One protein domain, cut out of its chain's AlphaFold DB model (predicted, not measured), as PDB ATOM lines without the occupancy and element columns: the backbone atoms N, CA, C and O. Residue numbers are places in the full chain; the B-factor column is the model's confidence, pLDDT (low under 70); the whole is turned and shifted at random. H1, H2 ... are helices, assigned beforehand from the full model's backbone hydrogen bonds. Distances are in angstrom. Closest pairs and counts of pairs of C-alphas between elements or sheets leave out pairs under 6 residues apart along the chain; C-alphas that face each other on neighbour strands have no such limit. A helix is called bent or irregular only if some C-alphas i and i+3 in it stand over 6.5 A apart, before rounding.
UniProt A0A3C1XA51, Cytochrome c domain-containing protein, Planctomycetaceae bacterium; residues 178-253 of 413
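Overview. This is residues 178 to 253 of the 413 residues of the protein "Cytochrome c domain-containing protein" of Planctomycetaceae bacterium (UniProt A0A3C1XA51). Two helical hairpins, H1 with H2 and H4 with H5, stand on either side of one helix in the middle, H3. H1, H3 and H5 make a row, and H2 and H4 lie along one side of that row. H1 and H5 both run the same way as H3, and H2 and H4 run the opposite way to it. The printed part has 76 residues with five named helices, in the order H1 H2 H3 H4 H5, and no named strand; the class is all helix. The whole is compact, with a radius of gyration of the C-alphas of 11.3 A, and rounded, spanning 30 by 25 by 22 A.

Along the chain. H3, the longest helix, holds residues 208 to 219 and is 16.4 A from first to last C-alpha; C-alpha 208 stands at (81.902, 216.320, 143.911). H1, residues 181 to 191, begins at C-alpha 181 (88.997, 206.707, 140.590) and is 15.8 A long; it is irregular, with C-alphas 187 and 190 at 7.8 A. H2 holds residues 196 to 204. H4 holds residues 230 to 237. H5, residues 242 to 251, is 14.3 A long and ends at C-alpha 251 (80.864, 211.773, 162.332).

Arrangement. H3 is the hub, touching three helices. It touches H5 at a shallow tilt of 33 degrees, only just short of steep; the closest C-alphas are those of Val 215 and Ile 244, 6.5 A apart. With residues 210 to 214 alone it touches H1 at a steep tilt of 43 degrees, the closest C-alphas being those of Ala 182 and Trp 210, 5.3 A apart. H2 and H3 only just touch, with 3 pairs of C-alphas within 8 A, and only at the corner by their link; the C-alphas of Leu 204 and Trp 210 come closest, at 5.0 A. H1 and H2 form a hairpin and touch at a shallow tilt of 16 degrees, opposite ways, with the C-alphas of Ala 182 and Leu 204 closest at 5.9 A. H4 and H5 form the other hairpin and touch, with the C-alphas of Leu 237 and Arg 245 closest at 6.3 A. H2 and H4 are close but not clearly touching, the closest C-alphas being those of Asp 202 and Gln 232, 6.8 A apart. H1 and H5 are apart. Each O i to N i+4 pair is within hydrogen-bond range in H2, H4 and H5; in H1 it is 4 of 7 and in H3 7 of 8.

Size, cuts and confidence. The two C-alphas farthest apart are those of Asp 194 and Glu 242, at 32.4 A. The printed part has no cut, and no link is long: the link from H3 to H4, 10 residues, is short and the others are tight. The mean pLDDT of the printed part is 91.4, and no printed residue is under 70.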
ATOM      1  N   HIS A 178      87.425 210.133 135.920       95.25
ATOM      2  CA  HIS A 178      87.057 208.728 135.779       95.25
ATOM      3  C   HIS A 178      86.176 208.270 136.954       95.25
ATOM      4  O   HIS A 178      86.523 208.520 138.115       95.25
ATOM      5  N   PRO A 179      85.049 207.575 136.697       91.44
ATOM      6  CA  PRO A 179      84.097 207.183 137.743       91.44
ATOM      7  C   PRO A 179      84.699 206.214 138.771       91.44
ATOM      8  O   PRO A 179      84.381 206.299 139.958       91.44
ATOM      9  N   ASP A 180      85.608 205.338 138.334       95.94
ATOM     10  CA  ASP A 180      86.244 204.349 139.212       95.94
ATOM     11  C   ASP A 180      87.378 204.913 140.078       95.94
ATOM     12  O   ASP A 180      87.802 204.234 141.011       95.94
ATOM     13  N   THR A 181      87.861 206.141 139.834       96.88
ATOM     14  CA  THR A 181      88.997 206.707 140.590       96.88
ATOM     15  C   THR A 181      88.745 206.655 142.093       96.88
ATOM     16  O   THR A 181      89.596 206.193 142.854       96.88
ATOM     17  N   ALA A 182      87.552 207.063 142.530       96.75
ATOM     18  CA  ALA A 182      87.225 207.081 143.947       96.75
ATOM     19  C   ALA A 182      87.184 205.677 144.563       96.75
ATOM     20  O   ALA A 182      87.772 205.443 145.621       96.75
ATOM     21  N   LYS A 183      86.566 204.719 143.867       96.56
ATOM     22  CA  LYS A 183      86.527 203.311 144.267       96.56
ATOM     23  C   LYS A 183      87.932 202.711 144.373       96.56
ATOM     24  O   LYS A 183      88.245 202.069 145.377       96.56
ATOM     25  N   GLU A 184      88.785 202.925 143.372       97.44
ATOM     26  CA  GLU A 184      90.139 202.363 143.336       97.44
ATOM     27  C   GLU A 184      91.030 202.915 144.458       97.44
ATOM     28  O   GLU A 184      91.797 202.151 145.057       97.44
ATOM     29  N   LEU A 185      90.890 204.207 144.784       97.19
ATOM     30  CA  LEU A 185      91.567 204.832 145.920       97.19
ATOM     31  C   LEU A 185      91.032 204.292 147.251       97.19
ATOM     32  O   LEU A 185      91.818 203.801 148.061       97.19
ATOM     33  N   LEU A 186      89.713 204.319 147.472       96.12
ATOM     34  CA  LEU A 186      89.093 203.863 148.723       96.12
ATOM     35  C   LEU A 186      89.462 202.409 149.055       96.12
ATOM     36  O   LEU A 186      89.849 202.117 150.187       96.12
ATOM     37  N   ASN A 187      89.446 201.517 148.059       95.31
ATOM     38  CA  ASN A 187      89.814 200.108 148.231       95.31
ATOM     39  C   ASN A 187      91.279 199.899 148.650       95.31
ATOM     40  O   ASN A 187      91.609 198.876 149.248       95.31
ATOM     41  N   ARG A 188      92.169 200.854 148.353       94.94
ATOM     42  CA  ARG A 188      93.613 200.766 148.637       94.94
ATOM     43  C   ARG A 188      94.064 201.613 149.823       94.94
ATOM     44  O   ARG A 188      95.243 201.566 150.172       94.94
ATOM     45  N   MET A 189      93.145 202.301 150.508       93.00
ATOM     46  CA  MET A 189      93.451 203.164 151.657       93.00
ATOM     47  C   MET A 189      94.396 202.518 152.670       93.00
ATOM     48  O   MET A 189      95.381 203.134 153.075       93.00
ATOM     49  N   ALA A 190      94.126 201.276 153.084       90.38
ATOM     50  CA  ALA A 190      94.924 200.581 154.099       90.38
ATOM     51  C   ALA A 190      96.404 200.385 153.694       90.38
ATOM     52  O   ALA A 190      97.290 200.346 154.558       90.38
ATOM     53  N   GLY A 191      96.667 200.279 152.387       89.69
ATOM     54  CA  GLY A 191      98.000 200.105 151.814       89.69
ATOM     55  C   GLY A 191      98.804 201.399 151.698       89.69
ATOM     56  O   GLY A 191     100.032 201.339 151.656       89.69
ATOM     57  N   PHE A 192      98.149 202.562 151.697       91.81
ATOM     58  CA  PHE A 192      98.835 203.848 151.605       91.81
ATOM     59  C   PHE A 192      99.518 204.208 152.930       91.81
ATOM     60  O   PHE A 192      98.895 204.227 153.995       91.81
ATOM     61  N   LYS A 193     100.824 204.489 152.857       86.94
ATOM     62  CA  LYS A 193     101.693 204.884 153.980       86.94
ATOM     63  C   LYS A 193     102.286 206.272 153.724       86.94
ATOM     64  O   LYS A 193     102.013 206.871 152.686       86.94
ATOM     65  N   ASP A 194     103.042 206.803 154.683       82.75
ATOM     66  CA  ASP A 194     103.870 208.011 154.514       82.75
ATOM     67  C   ASP A 194     103.104 209.243 153.996       82.75
ATOM     68  O   ASP A 194     103.546 209.959 153.104       82.75
ATOM     69  N   GLY A 195     101.896 209.469 154.521       81.44
ATOM     70  CA  GLY A 195     101.058 210.610 154.138       81.44
ATOM     71  C   GLY A 195     100.254 210.433 152.843       81.44
ATOM     72  O   GLY A 195      99.396 211.267 152.555       81.44
ATOM     73  N   ASN A 196     100.420 209.327 152.104       89.75
ATOM     74  CA  ASN A 196      99.675 209.081 150.859       89.75
ATOM     75  C   ASN A 196      98.168 208.859 151.074       89.75
ATOM     76  O   ASN A 196      97.383 209.115 150.166       89.75
ATOM     77  N   ARG A 197      97.737 208.466 152.284       92.06
ATOM     78  CA  ARG A 197      96.307 208.482 152.657       92.06
ATOM     79  C   ARG A 197      95.722 209.886 152.533       92.06
ATOM     80  O   ARG A 197      94.657 210.052 151.956       92.06
ATOM     81  N   GLY A 198      96.453 210.890 153.022       89.75
ATOM     82  CA  GLY A 198      96.067 212.295 152.913       89.75
ATOM     83  C   GLY A 198      95.928 212.725 151.455       89.75
ATOM     84  O   GLY A 198      94.869 213.212 151.087       89.75
ATOM     85  N   LEU A 199      96.936 212.435 150.623       90.38
ATOM     86  CA  LEU A 199      96.912 212.752 149.185       90.38
ATOM     87  C   LEU A 199      95.742 212.093 148.446       90.38
ATOM     88  O   LEU A 199      95.133 212.689 147.558       90.38
ATOM     89  N   ALA A 200      95.412 210.854 148.803       95.31
ATOM     90  CA  ALA A 200      94.284 210.166 148.200       95.31
ATOM     91  C   ALA A 200      92.948 210.765 148.646       95.31
ATOM     92  O   ALA A 200      92.054 210.908 147.819       95.31
ATOM     93  N   VAL A 201      92.823 211.180 149.910       95.19
ATOM     94  CA  VAL A 201      91.666 211.958 150.367       95.19
ATOM     95  C   VAL A 201      91.587 213.289 149.621       95.19
ATOM     96  O   VAL A 201      90.515 213.615 149.138       95.19
ATOM     97  N   ASP A 202      92.693 214.013 149.427       92.50
ATOM     98  CA  ASP A 202      92.697 215.273 148.658       92.50
ATOM     99  C   ASP A 202      92.225 215.070 147.219       92.50
ATOM    100  O   ASP A 202      91.474 215.876 146.674       92.50
ATOM    101  N   THR A 203      92.620 213.942 146.627       94.62
ATOM    102  CA  THR A 203      92.140 213.531 145.310       94.62
ATOM    103  C   THR A 203      90.639 213.257 145.353       94.62
ATOM    104  O   THR A 203      89.906 213.824 144.548       94.62
ATOM    105  N   LEU A 204      90.151 212.472 146.321       96.38
ATOM    106  CA  LEU A 204      88.728 212.153 146.494       96.38
ATOM    107  C   LEU A 204      87.857 213.397 146.704       96.38
ATOM    108  O   LEU A 204      86.763 213.470 146.165       96.38
ATOM    109  N   ILE A 205      88.340 214.393 147.442       94.62
ATOM    110  CA  ILE A 205      87.593 215.629 147.719       94.62
ATOM    111  C   ILE A 205      87.831 216.717 146.667       94.62
ATOM    112  O   ILE A 205      87.329 217.831 146.802       94.62
ATOM    113  N   SER A 206      88.606 216.430 145.619       93.81
ATOM    114  CA  SER A 206      88.810 217.372 144.518       93.81
ATOM    115  C   SER A 206      87.592 217.462 143.604       93.81
ATOM    116  O   SER A 206      87.420 218.480 142.950       93.81
ATOM    117  N   ARG A 207      86.720 216.447 143.565       94.62
ATOM    118  CA  ARG A 207      85.505 216.431 142.737       94.62
ATOM    119  C   ARG A 207      84.301 216.019 143.550       94.62
ATOM    120  O   ARG A 207      84.395 215.161 144.425       94.62
ATOM    121  N   ARG A 208      83.145 216.567 143.185       93.38
ATOM    122  CA  ARG A 208      81.902 216.320 143.911       93.38
ATOM    123  C   ARG A 208      81.505 214.840 143.925       93.38
ATOM    124  O   ARG A 208      81.280 214.277 144.988       93.38
ATOM    125  N   THR A 209      81.505 214.195 142.760       94.88
ATOM    126  CA  THR A 209      81.112 212.783 142.599       94.88
ATOM    127  C   THR A 209      82.016 211.808 143.356       94.88
ATOM    128  O   THR A 209      81.590 210.716 143.729       94.88
ATOM    129  N   TRP A 210      83.275 212.178 143.583       96.69
ATOM    130  CA  TRP A 210      84.229 211.393 144.361       96.69
ATOM    131  C   TRP A 210      84.098 211.669 145.862       96.69
ATOM    132  O   TRP A 210      84.169 210.735 146.663       96.69
ATOM    133  N   ALA A 211      83.831 212.924 146.233       96.19
ATOM    134  CA  ALA A 211      83.537 213.320 147.602       96.19
ATOM    135  C   ALA A 211      82.297 212.591 148.132       96.19
ATOM    136  O   ALA A 211      82.345 212.058 149.236       96.19
ATOM    137  N   ASP A 212      81.240 212.467 147.323       96.12
ATOM    138  CA  ASP A 212      80.038 211.706 147.685       96.12
ATOM    139  C   ASP A 212      80.375 210.229 147.996       96.12
ATOM    140  O   ASP A 212      79.853 209.653 148.948       96.12
ATOM    141  N   GLN A 213      81.312 209.612 147.260       97.19
ATOM    142  CA  GLN A 213      81.756 208.235 147.533       97.19
ATOM    143  C   GLN A 213      82.583 208.117 148.822       97.19
ATOM    144  O   GLN A 213      82.456 207.119 149.539       97.19
ATOM    145  N   LEU A 214      83.421 209.112 149.131       97.38
ATOM    146  CA  LEU A 214      84.137 209.178 150.408       97.38
ATOM    147  C   LEU A 214      83.156 209.353 151.575       97.38
ATOM    148  O   LEU A 214      83.267 208.648 152.574       97.38
ATOM    149  N   VAL A 215      82.172 210.242 151.433       96.88
ATOM    150  CA  VAL A 215      81.123 210.479 152.435       96.88
ATOM    151  C   VAL A 215      80.298 209.212 152.662       96.88
ATOM    152  O   VAL A 215      80.158 208.779 153.802       96.88
ATOM    153  N   ALA A 216      79.889 208.512 151.602       96.94
ATOM    154  CA  ALA A 216      79.224 207.214 151.727       96.94
ATOM    155  C   ALA A 216      80.114 206.144 152.399       96.94
ATOM    156  O   ALA A 216      79.622 205.248 153.089       96.94
ATOM    157  N   ALA A 217      81.438 206.198 152.211       96.81
ATOM    158  CA  ALA A 217      82.369 205.322 152.924       96.81
ATOM    159  C   ALA A 217      82.457 205.664 154.421       96.81
ATOM    160  O   ALA A 217      82.554 204.743 155.235       96.81
ATOM    161  N   VAL A 218      82.372 206.948 154.781       96.38
ATOM    162  CA  VAL A 218      82.280 207.416 156.173       96.38
ATOM    163  C   VAL A 218      80.984 206.940 156.826       96.38
ATOM    164  O   VAL A 218      81.017 206.363 157.913       96.38
ATOM    165  N   GLU A 219      79.842 207.110 156.160       95.69
ATOM    166  CA  GLU A 219      78.546 206.653 156.675       95.69
ATOM    167  C   GLU A 219      78.509 205.142 156.911       95.69
ATOM    168  O   GLU A 219      78.007 204.685 157.939       95.69
ATOM    169  N   ALA A 220      79.094 204.377 155.985       95.44
ATOM    170  CA  ALA A 220      79.200 202.926 156.070       95.44
ATOM    171  C   ALA A 220      80.275 202.434 157.062       95.44
ATOM    172  O   ALA A 220      80.486 201.226 157.166       95.44
ATOM    173  N   GLY A 221      81.006 203.331 157.737       93.31
ATOM    174  CA  GLY A 221      82.089 202.977 158.661       93.31
ATOM    175  C   GLY A 221      83.318 202.348 157.991       93.31
ATOM    176  O   GLY A 221      84.156 201.759 158.670       93.31
ATOM    177  N   ARG A 222      83.441 202.455 156.661       93.75
ATOM    178  CA  ARG A 222      84.603 201.981 155.883       93.75
ATOM    179  C   ARG A 222      85.764 202.977 155.895       93.75
ATOM    180  O   ARG A 222      86.884 202.599 155.560       93.75
ATOM    181  N   PHE A 223      85.499 204.227 156.264       94.44
ATOM    182  CA  PHE A 223      86.492 205.275 156.468       94.44
ATOM    183  C   PHE A 223      86.174 206.019 157.770       94.44
ATOM    184  O   PHE A 223      85.028 206.414 157.981       94.44
ATOM    185  N   ASP A 224      87.159 206.207 158.650       91.75
ATOM    186  CA  ASP A 224      86.950 206.967 159.884       91.75
ATOM    187  C   ASP A 224      87.026 208.467 159.581       91.75
ATOM    188  O   ASP A 224      88.060 208.976 159.143       91.75
ATOM    189  N   ALA A 225      85.933 209.191 159.835       90.44
ATOM    190  CA  ALA A 225      85.885 210.636 159.647       90.44
ATOM    191  C   ALA A 225      87.027 211.345 160.387       90.44
ATOM    192  O   ALA A 225      87.576 212.299 159.849       90.44
ATOM    193  N   LYS A 226      87.455 210.860 161.562       86.50
ATOM    194  CA  LYS A 226      88.534 211.469 162.364       86.50
ATOM    195  C   LYS A 226      89.898 211.496 161.671       86.50
ATOM    196  O   LYS A 226      90.808 212.178 162.146       86.50
ATOM    197  N   GLU A 227      90.058 210.770 160.566       87.25
ATOM    198  CA  GLU A 227      91.244 210.859 159.714       87.25
ATOM    199  C   GLU A 227      91.275 212.122 158.842       87.25
ATOM    200  O   GLU A 227      92.351 212.517 158.391       87.25
ATOM    201  N   LEU A 228      90.127 212.768 158.610       88.12
ATOM    202  CA  LEU A 228      90.042 214.002 157.836       88.12
ATOM    203  C   LEU A 228      90.670 215.166 158.606       88.12
ATOM    204  O   LEU A 228      90.364 215.404 159.780       88.12
ATOM    205  N   THR A 229      91.515 215.934 157.920       81.94
ATOM    206  CA  THR A 229      92.048 217.191 158.458       81.94
ATOM    207  C   THR A 229      91.003 218.305 158.370       81.94
ATOM    208  O   THR A 229      90.099 218.263 157.535       81.94
ATOM    209  N   ALA A 230      91.161 219.361 159.173       77.75
ATOM    210  CA  ALA A 230      90.306 220.547 159.082       77.75
ATOM    211  C   ALA A 230      90.301 221.153 157.663       77.75
ATOM    212  O   ALA A 230      89.257 221.566 157.165       77.75
ATOM    213  N   ALA A 231      91.447 221.149 156.969       79.25
ATOM    214  CA  ALA A 231      91.539 221.616 155.587       79.25
ATOM    215  C   ALA A 231      90.684 220.770 154.625       79.25
ATOM    216  O   ALA A 231      89.955 221.328 153.803       79.25
ATOM    217  N   GLN A 232      90.704 219.444 154.774       87.88
ATOM    218  CA  GLN A 232      89.905 218.529 153.956       87.88
ATOM    219  C   GLN A 232      88.406 218.660 154.235       87.88
ATOM    220  O   GLN A 232      87.605 218.682 153.303       87.88
ATOM    221  N   VAL A 233      88.025 218.822 155.505       87.25
ATOM    222  CA  VAL A 233      86.641 219.112 155.903       87.25
ATOM    223  C   VAL A 233      86.167 220.426 155.285       87.25
ATOM    224  O   VAL A 233      85.095 220.471 154.688       87.25
ATOM    225  N   ARG A 234      86.978 221.489 155.332       81.69
ATOM    226  CA  ARG A 234      86.639 222.771 154.691       81.69
ATOM    227  C   ARG A 234      86.460 222.640 153.181       81.69
ATOM    228  O   ARG A 234      85.528 223.224 152.637       81.69
ATOM    229  N   GLN A 235      87.307 221.867 152.506       86.69
ATOM    230  CA  GLN A 235      87.159 221.624 151.072       86.69
ATOM    231  C   GLN A 235      85.888 220.822 150.749       86.69
ATOM    232  O   GLN A 235      85.180 221.174 149.810       86.69
ATOM    233  N   LEU A 236      85.544 219.812 151.554       91.81
ATOM    234  CA  LEU A 236      84.267 219.100 151.435       91.81
ATOM    235  C   LEU A 236      83.066 220.044 151.603       91.81
ATOM    236  O   LEU A 236      82.111 219.989 150.834       91.81
ATOM    237  N   LEU A 237      83.128 220.963 152.565       87.00
ATOM    238  CA  LEU A 237      82.074 221.957 152.780       87.00
ATOM    239  C   LEU A 237      82.009 223.009 151.669       87.00
ATOM    240  O   LEU A 237      80.946 223.585 151.444       87.00
ATOM    241  N   ALA A 238      83.107 223.239 150.942       85.94
ATOM    242  CA  ALA A 238      83.139 224.155 149.805       85.94
ATOM    243  C   ALA A 238      82.271 223.680 148.625       85.94
ATOM    244  O   ALA A 238      81.915 224.503 147.783       85.94
ATOM    245  N   PHE A 239      81.861 222.403 148.593       89.62
ATOM    246  CA  PHE A 239      80.833 221.915 147.667       89.62
ATOM    247  C   PHE A 239      79.427 222.469 147.961       89.62
ATOM    248  O   PHE A 239      78.538 222.293 147.131       89.62
ATOM    249  N   ASN A 240      79.222 223.136 149.107       87.31
ATOM    250  CA  ASN A 240      77.940 223.690 149.555       87.31
ATOM    251  C   ASN A 240      76.796 222.662 149.553       87.31
ATOM    252  O   ASN A 240      75.669 222.978 149.177       87.31
ATOM    253  N   ASP A 241      77.088 221.439 149.989       92.38
ATOM    254  CA  ASP A 241      76.128 220.340 149.998       92.38
ATOM    255  C   ASP A 241      75.617 219.995 151.397       92.38
ATOM    256  O   ASP A 241      76.399 219.857 152.341       92.38
ATOM    257  N   GLU A 242      74.302 219.821 151.516       92.62
ATOM    258  CA  GLU A 242      73.646 219.566 152.800       92.62
ATOM    259  C   GLU A 242      73.901 218.151 153.330       92.62
ATOM    260  O   GLU A 242      74.081 217.964 154.532       92.62
ATOM    261  N   HIS A 243      73.975 217.151 152.448       94.81
ATOM    262  CA  HIS A 243      74.245 215.776 152.856       94.81
ATOM    263  C   HIS A 243      75.686 215.632 153.354       94.81
ATOM    264  O   HIS A 243      75.905 215.118 154.451       94.81
ATOM    265  N   ILE A 244      76.657 216.177 152.611       94.25
ATOM    266  CA  ILE A 244      78.064 216.205 153.043       94.25
ATOM    267  C   ILE A 244      78.195 216.899 154.406       94.25
ATOM    268  O   ILE A 244      78.851 216.367 155.304       94.25
ATOM    269  N   ARG A 245      77.550 218.062 154.584       91.88
ATOM    270  CA  ARG A 245      77.550 218.799 155.856       91.88
ATOM    271  C   ARG A 245      77.026 217.937 157.003       91.88
ATOM    272  O   ARG A 245      77.731 217.769 157.995       91.88
ATOM    273  N   SER A 246      75.842 217.349 156.843       92.25
ATOM    274  CA  SER A 246      75.196 216.541 157.881       92.25
ATOM    275  C   SER A 246      76.046 215.337 158.313       92.25
ATOM    276  O   SER A 246      76.199 215.079 159.512       92.25
ATOM    277  N   VAL A 247      76.668 214.628 157.363       93.00
ATOM    278  CA  VAL A 247      77.544 213.487 157.677       93.00
ATOM    279  C   VAL A 247      78.785 213.936 158.448       93.00
ATOM    280  O   VAL A 247      79.163 213.289 159.429       93.00
ATOM    281  N   LEU A 248      79.413 215.043 158.043       90.38
ATOM    282  CA  LEU A 248      80.598 215.570 158.719       90.38
ATOM    283  C   LEU A 248      80.274 216.051 160.139       90.38
ATOM    284  O   LEU A 248      80.993 215.687 161.066       90.38
ATOM    285  N   GLU A 249      79.172 216.772 160.348       87.75
ATOM    286  CA  GLU A 249      78.749 217.205 161.689       87.75
ATOM    287  C   GLU A 249      78.500 216.014 162.623       87.75
ATOM    288  O   GLU A 249      78.895 216.037 163.790       87.75
ATOM    289  N   SER A 250      77.893 214.943 162.103       88.56
ATOM    290  CA  SER A 250      77.589 213.742 162.883       88.56
ATOM    291  C   SER A 250      78.822 212.885 163.197       88.56
ATOM    292  O   SER A 250      78.908 212.304 164.281       88.56
ATOM    293  N   ARG A 251      79.760 212.749 162.250       87.94
ATOM    294  CA  ARG A 251      80.864 211.773 162.332       87.94
ATOM    295  C   ARG A 251      82.215 212.383 162.688       87.94
ATOM    296  O   ARG A 251      83.012 211.716 163.343       87.94
ATOM    297  N   TRP A 252      82.479 213.611 162.255       82.44
ATOM    298  CA  TRP A 252      83.728 214.320 162.529       82.44
ATOM    299  C   TRP A 252      83.630 215.149 163.814       82.44
ATOM    300  O   TRP A 252      84.507 215.058 164.670       82.44
ATOM    301  N   GLY A 253      82.535 215.896 163.976       73.25
ATOM    302  CA  GLY A 253      82.288 216.783 165.113       73.25
ATOM    303  C   GLY A 253      81.863 218.185 164.677       73.25
ATOM    304  O   GLY A 253      81.698 218.457 163.488       73.25
TER     305      GLY A 253